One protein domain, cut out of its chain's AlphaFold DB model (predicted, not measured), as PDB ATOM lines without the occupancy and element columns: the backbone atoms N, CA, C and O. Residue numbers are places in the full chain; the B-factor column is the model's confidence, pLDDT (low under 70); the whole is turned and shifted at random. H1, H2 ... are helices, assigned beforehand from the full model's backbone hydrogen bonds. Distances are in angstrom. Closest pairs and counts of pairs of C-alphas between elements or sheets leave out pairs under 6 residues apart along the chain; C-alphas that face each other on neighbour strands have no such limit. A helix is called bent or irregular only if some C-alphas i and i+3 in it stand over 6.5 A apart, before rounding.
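AT A GLANCE: This is residues 3 to 75 of the 78 residues of the protein "Periplasmic protein" of Neisseria gonorrhoeae (UniProt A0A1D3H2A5). A long bent helix, H2, and a second long helix, H1, make a wide, open V: the end of H1, with residues 20 to 24, packs on the first arm H2a near the closed end, and the second arm H2b turns away from H1. At the far end of H2b the short helix H3 folds back, while residues 3 to 16 of H1 stick out as the other free limb. The printed part has 73 residues with three named helices, H1, H2 and H3 in that order along the chain, and no named strand; the class is all helix. The whole is extended, with a radius of gyration of the C-alphas of 19.6 A, and its outline is flat, spanning 59 by 34 by 17 A.

IN THESE COORDINATES: H2, the longest helix, has residues 32 to 63 and by its hydrogen bonds was assigned as one helix, but it is bent: C-alphas 42 and 45 are 7.3 A apart. Its arm H2a has residues 32 to 42 and is 15.1 A long from first to last C-alpha. Its arm H2b has residues 45 to 63 and is 27.7 A long, beginning with C-alpha 45 at (100.950, 116.863, 136.239). H1 has residues 3 to 26 and is 34.7 A long, beginning with C-alpha 3 at (89.424, 125.906, 121.692). H3 has residues 66 to 75 and is 14.5 A long, ending with C-alpha 75 at (120.914, 129.406, 123.869).

HOW THE PARTS SIT: The lines of H2a and H2b stand at a steep tilt of 47 degrees. H1 touches H2a with residues 20 to 24 alone; the closest C-alphas, those of Ile 24 and Ala 35, are 6.5 A apart. The two form a helical hairpin, running opposite ways at a shallow tilt of 14 degrees. H2b and H3 are close but not clearly touching, with the closest C-alphas, those of Phe 61 and Gln 69, 6.3 A apart. They run opposite ways at a shallow tilt of 34 degrees, only just short of steep. H1 is apart from H2b and from H3, and H2a is apart from H3. Every O i to N i+4 pair is within hydrogen-bond range in H1, H2a and H3, and 14 of 15 are in H2b.

THE WHOLE: The two C-alphas farthest apart, those of Asp 28 and Gln 67, are 59.8 A apart. Residues 3 to 16 of H1, residues 26 to 31, and residues 43 to 56 of H2 stand free. The printed part has no cut, and the links H1 to H2 and H2 to H3 are tight. The mean pLDDT of the printed part is 87.0; residues 3 to 12 are under 70.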
ATOM      1  N   GLY A   3      88.866 124.940 120.735       57.12
ATOM      2  CA  GLY A   3      89.424 125.906 121.692       57.12
ATOM      3  C   GLY A   3      88.470 126.311 122.823       57.12
ATOM      4  O   GLY A   3      88.909 126.441 123.961       57.12
ATOM      5  N   ASP A   4      87.165 126.425 122.553       59.12
ATOM      6  CA  ASP A   4      86.172 126.769 123.587       59.12
ATOM      7  C   ASP A   4      86.003 125.665 124.632       59.12
ATOM      8  O   ASP A   4      85.917 125.943 125.825       59.12
ATOM      9  N   ARG A   5      86.035 124.394 124.216       61.22
ATOM     10  CA  ARG A   5      85.942 123.257 125.147       61.22
ATOM     11  C   ARG A   5      87.178 123.146 126.041       61.22
ATOM     12  O   ARG A   5      87.045 122.825 127.220       61.22
ATOM     13  N   ALA A   6      88.364 123.429 125.501       60.09
ATOM     14  CA  ALA A   6      89.603 123.469 126.278       60.09
ATOM     15  C   ALA A   6      89.577 124.608 127.311       60.09
ATOM     16  O   ALA A   6      89.882 124.386 128.481       60.09
ATOM     17  N   ARG A   7      89.118 125.800 126.912       59.38
ATOM     18  CA  ARG A   7      88.966 126.956 127.809       59.38
ATOM     19  C   ARG A   7      87.976 126.703 128.944       59.38
ATOM     20  O   ARG A   7      88.290 126.987 130.096       59.38
ATOM     21  N   LEU A   8      86.822 126.110 128.637       60.12
ATOM     22  CA  LEU A   8      85.817 125.753 129.643       60.12
ATOM     23  C   LEU A   8      86.352 124.723 130.649       60.12
ATOM     24  O   LEU A   8      86.123 124.873 131.848       60.12
ATOM     25  N   LYS A   9      87.121 123.722 130.196       62.16
ATOM     26  CA  LYS A   9      87.796 122.767 131.093       62.16
ATOM     27  C   LYS A   9      88.803 123.449 132.021       62.16
ATOM     28  O   LYS A   9      88.803 123.161 133.215       62.16
ATOM     29  N   VAL A  10      89.613 124.373 131.501       67.38
ATOM     30  CA  VAL A  10      90.585 125.132 132.308       67.38
ATOM     31  C   VAL A  10      89.866 125.973 133.366       67.38
ATOM     32  O   VAL A  10      90.206 125.878 134.543       67.38
ATOM     33  N   MET A  11      88.815 126.707 132.993       62.69
ATOM     34  CA  MET A  11      88.027 127.503 133.944       62.69
ATOM     35  C   MET A  11      87.361 126.647 135.031       62.69
ATOM     36  O   MET A  11      87.418 127.003 136.208       62.69
ATOM     37  N   HIS A  12      86.773 125.501 134.665       64.12
ATOM     38  CA  HIS A  12      86.185 124.570 135.633       64.12
ATOM     39  C   HIS A  12      87.227 123.992 136.598       64.12
ATOM     40  O   HIS A  12      86.960 123.875 137.798       64.12
ATOM     41  N   SER A  13      88.420 123.663 136.094       73.38
ATOM     42  CA  SER A  13      89.521 123.183 136.931       73.38
ATOM     43  C   SER A  13      90.010 124.269 137.896       73.38
ATOM     44  O   SER A  13      90.157 124.007 139.086       73.38
ATOM     45  N   GLU A  14      90.142 125.517 137.438       73.31
ATOM     46  CA  GLU A  14      90.555 126.661 138.258       73.31
ATOM     47  C   GLU A  14      89.542 126.989 139.363       73.31
ATOM     48  O   GLU A  14      89.925 127.242 140.505       73.31
ATOM     49  N   HIS A  15      88.240 126.945 139.063       75.19
ATOM     50  CA  HIS A  15      87.196 127.138 140.075       75.19
ATOM     51  C   HIS A  15      87.185 126.033 141.132       75.19
ATOM     52  O   HIS A  15      87.061 126.332 142.321       75.19
ATOM     53  N   SER A  16      87.361 124.776 140.719       79.50
ATOM     54  CA  SER A  16      87.441 123.647 141.653       79.50
ATOM     55  C   SER A  16      88.672 123.771 142.555       79.50
ATOM     56  O   SER A  16      88.568 123.615 143.766       79.50
ATOM     57  N   ARG A  17      89.815 124.184 141.993       81.56
ATOM     58  CA  ARG A  17      91.052 124.438 142.746       81.56
ATOM     59  C   ARG A  17      90.907 125.557 143.770       81.56
ATOM     60  O   ARG A  17      91.362 125.404 144.899       81.56
ATOM     61  N   ARG A  18      90.302 126.688 143.388       85.38
ATOM     62  CA  ARG A  18      90.074 127.809 144.316       85.38
ATOM     63  C   ARG A  18      89.219 127.379 145.500       85.38
ATOM     64  O   ARG A  18      89.522 127.777 146.616       85.38
ATOM     65  N   ARG A  19      88.199 126.551 145.263       87.44
ATOM     66  CA  ARG A  19      87.349 126.012 146.326       87.44
ATOM     67  C   ARG A  19      88.145 125.157 147.315       87.44
ATOM     68  O   ARG A  19      88.113 125.469 148.496       87.44
ATOM     69  N   SER A  20      88.927 124.188 146.835       87.31
ATOM     70  CA  SER A  20      89.729 123.317 147.710       87.31
ATOM     71  C   SER A  20      90.761 124.086 148.541       87.31
ATOM     72  O   SER A  20      90.965 123.781 149.708       87.31
ATOM     73  N   VAL A  21      91.388 125.130 147.982       91.12
ATOM     74  CA  VAL A  21      92.287 125.996 148.771       91.12
ATOM     75  C   VAL A  21      91.527 126.726 149.865       91.12
ATOM     76  O   VAL A  21      92.005 126.778 150.992       91.12
ATOM     77  N   VAL A  22      90.370 127.305 149.528       93.19
ATOM     78  CA  VAL A  22      89.536 128.033 150.489       93.19
ATOM     79  C   VAL A  22      89.094 127.108 151.622       93.19
ATOM     80  O   VAL A  22      89.175 127.509 152.775       93.19
ATOM     81  N   GLU A  23      88.702 125.871 151.321       92.44
ATOM     82  CA  GLU A  23      88.351 124.853 152.323       92.44
ATOM     83  C   GLU A  23      89.525 124.575 153.280       92.44
ATOM     84  O   GLU A  23      89.367 124.709 154.492       92.44
ATOM     85  N   ILE A  24      90.731 124.337 152.753       93.69
ATOM     86  CA  ILE A  24      91.927 124.066 153.571       93.69
ATOM     87  C   ILE A  24      92.284 125.248 154.488       93.69
ATOM     88  O   ILE A  24      92.613 125.044 155.656       93.69
ATOM     89  N   ILE A  25      92.252 126.485 153.974       94.69
ATOM     90  CA  ILE A  25      92.657 127.673 154.752       94.69
ATOM     91  C   ILE A  25      91.577 128.166 155.720       94.69
ATOM     92  O   ILE A  25      91.903 128.897 156.651       94.69
ATOM     93  N   SER A  26      90.308 127.828 155.473       95.88
ATOM     94  CA  SER A  26      89.178 128.243 156.317       95.88
ATOM     95  C   SER A  26      88.827 127.229 157.406       95.88
ATOM     96  O   SER A  26      88.001 127.541 158.259       95.88
ATOM     97  N   SER A  27      89.452 126.048 157.399       95.75
ATOM     98  CA  SER A  27      89.284 125.029 158.438       95.75
ATOM     99  C   SER A  27      89.717 125.532 159.821       95.75
ATOM    100  O   SER A  27      90.776 126.145 159.962       95.75
ATOM    101  N   ASP A  28      88.943 125.185 160.855       95.88
ATOM    102  CA  ASP A  28      89.228 125.518 162.261       95.88
ATOM    103  C   ASP A  28      90.576 124.951 162.747       95.88
ATOM    104  O   ASP A  28      91.236 125.530 163.613       95.88
ATOM    105  N   VAL A  29      91.002 123.813 162.184       96.69
ATOM    106  CA  VAL A  29      92.305 123.184 162.440       96.69
ATOM    107  C   VAL A  29      92.977 122.856 161.113       96.69
ATOM    108  O   VAL A  29      92.380 122.241 160.227       96.69
ATOM    109  N   PHE A  30      94.249 123.226 160.980       95.69
ATOM    110  CA  PHE A  30      95.004 122.979 159.756       95.69
ATOM    111  C   PHE A  30      95.290 121.483 159.553       95.69
ATOM    112  O   PHE A  30      96.055 120.870 160.304       95.69
ATOM    113  N   ASN A  31      94.720 120.908 158.494       95.25
ATOM    114  CA  ASN A  31      94.969 119.528 158.094       95.25
ATOM    115  C   ASN A  31      96.157 119.446 157.127       95.25
ATOM    116  O   ASN A  31      96.061 119.748 155.937       95.25
ATOM    117  N   ARG A  32      97.306 118.995 157.640       96.12
ATOM    118  CA  ARG A  32      98.540 118.900 156.851       96.12
ATOM    119  C   ARG A  32      98.465 117.872 155.720       96.12
ATOM    120  O   ARG A  32      99.126 118.066 154.704       96.12
ATOM    121  N   ASN A  33      97.697 116.798 155.897       94.94
ATOM    122  CA  ASN A  33      97.562 115.756 154.879       94.94
ATOM    123  C   ASN A  33      96.749 116.280 153.693       94.94
ATOM    124  O   ASN A  33      97.200 116.192 152.561       94.94
ATOM    125  N   GLU A  34      95.634 116.955 153.962       92.31
ATOM    126  CA  GLU A  34      94.795 117.568 152.924       92.31
ATOM    127  C   GLU A  34      95.537 118.669 152.146       92.31
ATOM    128  O   GLU A  34      95.464 118.747 150.920       92.31
ATOM    129  N   ALA A  35      96.332 119.484 152.847       93.81
ATOM    130  CA  ALA A  35      97.198 120.466 152.205       93.81
ATOM    131  C   ALA A  35      98.255 119.810 151.300       93.81
ATOM    132  O   ALA A  35      98.526 120.318 150.209       93.81
ATOM    133  N   ARG A  36      98.846 118.689 151.733       93.69
ATOM    134  CA  ARG A  36      99.786 117.909 150.918       93.69
ATOM    135  C   ARG A  36      99.092 117.367 149.671       93.69
ATOM    136  O   ARG A  36      99.596 117.624 148.585       93.69
ATOM    137  N   ASP A  37      97.944 116.716 149.813       90.25
ATOM    138  CA  ASP A  37      97.206 116.126 148.690       90.25
ATOM    139  C   ASP A  37      96.826 117.190 147.646       90.25
ATOM    140  O   ASP A  37      96.979 116.983 146.440       90.25
ATOM    141  N   TYR A  38      96.402 118.378 148.096       91.38
ATOM    142  CA  TYR A  38      96.134 119.511 147.209       91.38
ATOM    143  C   TYR A  38      97.389 119.972 146.450       91.38
ATOM    144  O   TYR A  38      97.324 120.244 145.246       91.38
ATOM    145  N   VAL A  39      98.529 120.089 147.135       91.00
ATOM    146  CA  VAL A  39      99.800 120.508 146.525       91.00
ATOM    147  C   VAL A  39     100.306 119.446 145.550       91.00
ATOM    148  O   VAL A  39     100.688 119.790 144.433       91.00
ATOM    149  N   GLU A  40     100.258 118.172 145.924       88.31
ATOM    150  CA  GLU A  40     100.632 117.057 145.055       88.31
ATOM    151  C   GLU A  40      99.757 117.063 143.803       88.31
ATOM    152  O   GLU A  40     100.280 117.231 142.708       88.31
ATOM    153  N   SER A  41      98.430 117.062 143.936       84.75
ATOM    154  CA  SER A  41      97.511 117.178 142.796       84.75
ATOM    155  C   SER A  41      97.777 118.422 141.934       84.75
ATOM    156  O   SER A  41      97.726 118.366 140.704       84.75
ATOM    157  N   ARG A  42      98.112 119.564 142.560       83.12
ATOM    158  CA  ARG A  42      98.403 120.822 141.854       83.12
ATOM    159  C   ARG A  42      99.621 120.713 140.948       83.12
ATOM    160  O   ARG A  42      99.573 121.275 139.853       83.12
ATOM    161  N   TYR A  43     100.705 120.129 141.444       85.50
ATOM    162  CA  TYR A  43     102.003 120.189 140.783       85.50
ATOM    163  C   TYR A  43     102.363 118.898 140.063       85.50
ATOM    164  O   TYR A  43     103.132 118.983 139.117       85.50
ATOM    165  N   HIS A  44     101.779 117.752 140.419       82.00
ATOM    166  CA  HIS A  44     102.140 116.442 139.875       82.00
ATOM    167  C   HIS A  44     102.129 116.429 138.344       82.00
ATOM    168  O   HIS A  44     103.170 116.227 137.735       82.00
ATOM    169  N   SER A  45     101.019 116.822 137.708       79.31
ATOM    170  CA  SER A  45     100.950 116.863 136.239       79.31
ATOM    171  C   SER A  45     101.922 117.862 135.597       79.31
ATOM    172  O   SER A  45     102.371 117.650 134.476       79.31
ATOM    173  N   SER A  46     102.245 118.964 136.281       84.44
ATOM    174  CA  SER A  46     103.230 119.934 135.785       84.44
ATOM    175  C   SER A  46     104.665 119.447 135.981       84.44
ATOM    176  O   SER A  46     105.533 119.818 135.198       84.44
ATOM    177  N   MET A  47     104.918 118.664 137.032       88.00
ATOM    178  CA  MET A  47     106.208 118.042 137.308       88.00
ATOM    179  C   MET A  47     106.476 116.933 136.301       88.00
ATOM    180  O   MET A  47     107.547 116.938 135.711       88.00
ATOM    181  N   ASP A  48     105.498 116.064 136.038       89.12
ATOM    182  CA  ASP A  48     105.611 115.017 135.019       89.12
ATOM    183  C   ASP A  48     105.901 115.630 133.646       89.12
ATOM    184  O   ASP A  48     106.852 115.233 132.983       89.12
ATOM    185  N   PHE A  49     105.178 116.691 133.267       89.12
ATOM    186  CA  PHE A  49     105.454 117.416 132.025       89.12
ATOM    187  C   PHE A  49     106.882 117.983 131.969       89.12
ATOM    188  O   PHE A  49     107.548 117.868 130.944       89.12
ATOM    189  N   ALA A  50     107.363 118.590 133.057       89.31
ATOM    190  CA  ALA A  50     108.723 119.127 133.112       89.31
ATOM    191  C   ALA A  50     109.786 118.016 133.036       89.31
ATOM    192  O   ALA A  50     110.837 118.202 132.425       89.31
ATOM    193  N   VAL A  51     109.517 116.853 133.636       94.06
ATOM    194  CA  VAL A  51     110.381 115.670 133.545       94.06
ATOM    195  C   VAL A  51     110.405 115.130 132.116       94.06
ATOM    196  O   VAL A  51     111.489 114.897 131.584       94.06
ATOM    197  N   ASP A  52     109.245 114.998 131.473       95.06
ATOM    198  CA  ASP A  52     109.131 114.561 130.079       95.06
ATOM    199  C   ASP A  52     109.862 115.525 129.134       95.06
ATOM    200  O   ASP A  52     110.595 115.106 128.234       95.06
ATOM    201  N   GLU A  53     109.713 116.833 129.355       93.75
ATOM    202  CA  GLU A  53     110.431 117.857 128.603       93.75
ATOM    203  C   GLU A  53     111.949 117.703 128.765       93.75
ATOM    204  O   GLU A  53     112.670 117.673 127.764       93.75
ATOM    205  N   LEU A  54     112.446 117.537 129.995       94.88
ATOM    206  CA  LEU A  54     113.868 117.303 130.258       94.88
ATOM    207  C   LEU A  54     114.375 116.011 129.608       94.88
ATOM    208  O   LEU A  54     115.478 115.990 129.059       94.88
ATOM    209  N   GLU A  55     113.580 114.943 129.618       97.12
ATOM    210  CA  GLU A  55     113.924 113.684 128.961       97.12
ATOM    211  C   GLU A  55     114.067 113.873 127.440       97.12
ATOM    212  O   GLU A  55     115.016 113.386 126.814       97.12
ATOM    213  N   ILE A  56     113.153 114.628 126.825       94.56
ATOM    214  CA  ILE A  56     113.218 114.990 125.407       94.56
ATOM    215  C   ILE A  56     114.461 115.840 125.119       94.56
ATOM    216  O   ILE A  56     115.204 115.529 124.182       94.56
ATOM    217  N   GLN A  57     114.727 116.870 125.925       93.81
ATOM    218  CA  GLN A  57     115.919 117.711 125.787       93.81
ATOM    219  C   GLN A  57     117.207 116.884 125.902       93.81
ATOM    220  O   GLN A  57     118.110 117.037 125.078       93.81
ATOM    221  N   HIS A  58     117.273 115.952 126.857       95.38
ATOM    222  CA  HIS A  58     118.395 115.029 127.027       95.38
ATOM    223  C   HIS A  58     118.627 114.177 125.774       95.38
ATOM    224  O   HIS A  58     119.763 114.067 125.299       95.38
ATOM    225  N   ARG A  59     117.560 113.594 125.207       96.25
ATOM    226  CA  ARG A  59     117.643 112.806 123.967       96.25
ATOM    227  C   ARG A  59     118.158 113.643 122.799       96.25
ATOM    228  O   ARG A  59     119.055 113.192 122.091       96.25
ATOM    229  N   PHE A  60     117.639 114.858 122.614       94.00
ATOM    230  CA  PHE A  60     118.102 115.740 121.541       94.00
ATOM    231  C   PHE A  60     119.569 116.113 121.696       94.00
ATOM    232  O   PHE A  60     120.324 116.011 120.732       94.00
ATOM    233  N   PHE A  61     119.989 116.476 122.905       95.69
ATOM    234  CA  PHE A  61     121.358 116.897 123.179       95.69
ATOM    235  C   PHE A  61     122.402 115.836 122.787       95.69
ATOM    236  O   PHE A  61     123.470 116.175 122.276       95.69
ATOM    237  N   HIS A  62     122.080 114.551 122.954       96.12
ATOM    238  CA  HIS A  62     122.975 113.440 122.611       96.12
ATOM    239  C   HIS A  62     123.074 113.140 121.110       96.12
ATOM    240  O   HIS A  62     123.993 112.441 120.692       96.12
ATOM    241  N   ILE A  63     122.161 113.668 120.293       96.75
ATOM    242  CA  ILE A  63     122.219 113.551 118.828       96.75
ATOM    243  C   ILE A  63     123.088 114.672 118.230       96.75
ATOM    244  O   ILE A  63     123.575 114.563 117.104       96.75
ATOM    245  N   LEU A  64     123.295 115.758 118.978       95.94
ATOM    246  CA  LEU A  64     124.059 116.914 118.528       95.94
ATOM    247  C   LEU A  64     125.563 116.631 118.467       95.94
ATOM    248  O   LEU A  64     126.135 115.922 119.293       95.94
ATOM    249  N   THR A  65     126.227 117.289 117.521       97.69
ATOM    250  CA  THR A  65     127.693 117.381 117.496       97.69
ATOM    251  C   THR A  65     128.224 118.210 118.675       97.69
ATOM    252  O   THR A  65     127.499 119.062 119.197       97.69
ATOM    253  N   PRO A  66     129.511 118.075 119.052       96.81
ATOM    254  CA  PRO A  66     130.086 118.854 120.152       96.81
ATOM    255  C   PRO A  66     129.924 120.375 119.994       96.81
ATOM    256  O   PRO A  66     129.643 121.078 120.962       96.81
ATOM    257  N   GLN A  67     130.039 120.902 118.769       96.75
ATOM    258  CA  GLN A  67     129.831 122.330 118.509       96.75
ATOM    259  C   GLN A  67     128.365 122.738 118.716       96.75
ATOM    260  O   GLN A  67     128.087 123.766 119.330       96.75
ATOM    261  N   GLN A  68     127.419 121.924 118.245       95.44
ATOM    262  CA  GLN A  68     125.988 122.174 118.435       95.44
ATOM    263  C   GLN A  68     125.571 122.059 119.904       95.44
ATOM    264  O   GLN A  68     124.732 122.838 120.346       95.44
ATOM    265  N   GLN A  69     126.182 121.158 120.672       96.00
ATOM    266  CA  GLN A  69     125.984 121.075 122.119       96.00
ATOM    267  C   GLN A  69     126.397 122.376 122.815       96.00
ATOM    268  O   GLN A  69     125.627 122.909 123.609       96.00
ATOM    269  N   GLN A  70     127.557 122.946 122.473       94.69
ATOM    270  CA  GLN A  70     127.982 124.243 123.020       94.69
ATOM    271  C   GLN A  70     126.984 125.362 122.685       94.69
ATOM    272  O   GLN A  70     126.625 126.161 123.553       94.69
ATOM    273  N   MET A  71     126.465 125.388 121.451       94.44
ATOM    274  CA  MET A  71     125.415 126.342 121.081       94.44
ATOM    275  C   MET A  71     124.124 126.117 121.880       94.44
ATOM    276  O   MET A  71     123.563 127.086 122.392       94.44
ATOM    277  N   TRP A  72     123.689 124.864 122.038       93.38
ATOM    278  CA  TRP A  72     122.511 124.494 122.824       93.38
ATOM    279  C   TRP A  72     122.626 124.981 124.271       93.38
ATOM    280  O   TRP A  72     121.727 125.663 124.758       93.38
ATOM    281  N   LEU A  73     123.758 124.731 124.939       91.38
ATOM    282  CA  LEU A  73     123.997 125.195 126.312       91.38
ATOM    283  C   LEU A  73     123.939 126.728 126.427       91.38
ATOM    284  O   LEU A  73     123.450 127.259 127.419       91.38
ATOM    285  N   SER A  74     124.403 127.453 125.407       90.06
ATOM    286  CA  SER A  74     124.418 128.924 125.414       90.06
ATOM    287  C   SER A  74     123.065 129.587 125.104       90.06
ATOM    288  O   SER A  74     122.883 130.768 125.429       90.06
ATOM    289  N   SER A  75     122.140 128.854 124.470       84.38
ATOM    290  CA  SER A  75     120.914 129.406 123.869       84.38
ATOM    291  C   SER A  75     119.616 128.819 124.427       84.38
ATOM    292  O   SER A  75     118.618 129.528 124.469       84.38
TER     293      SER A  75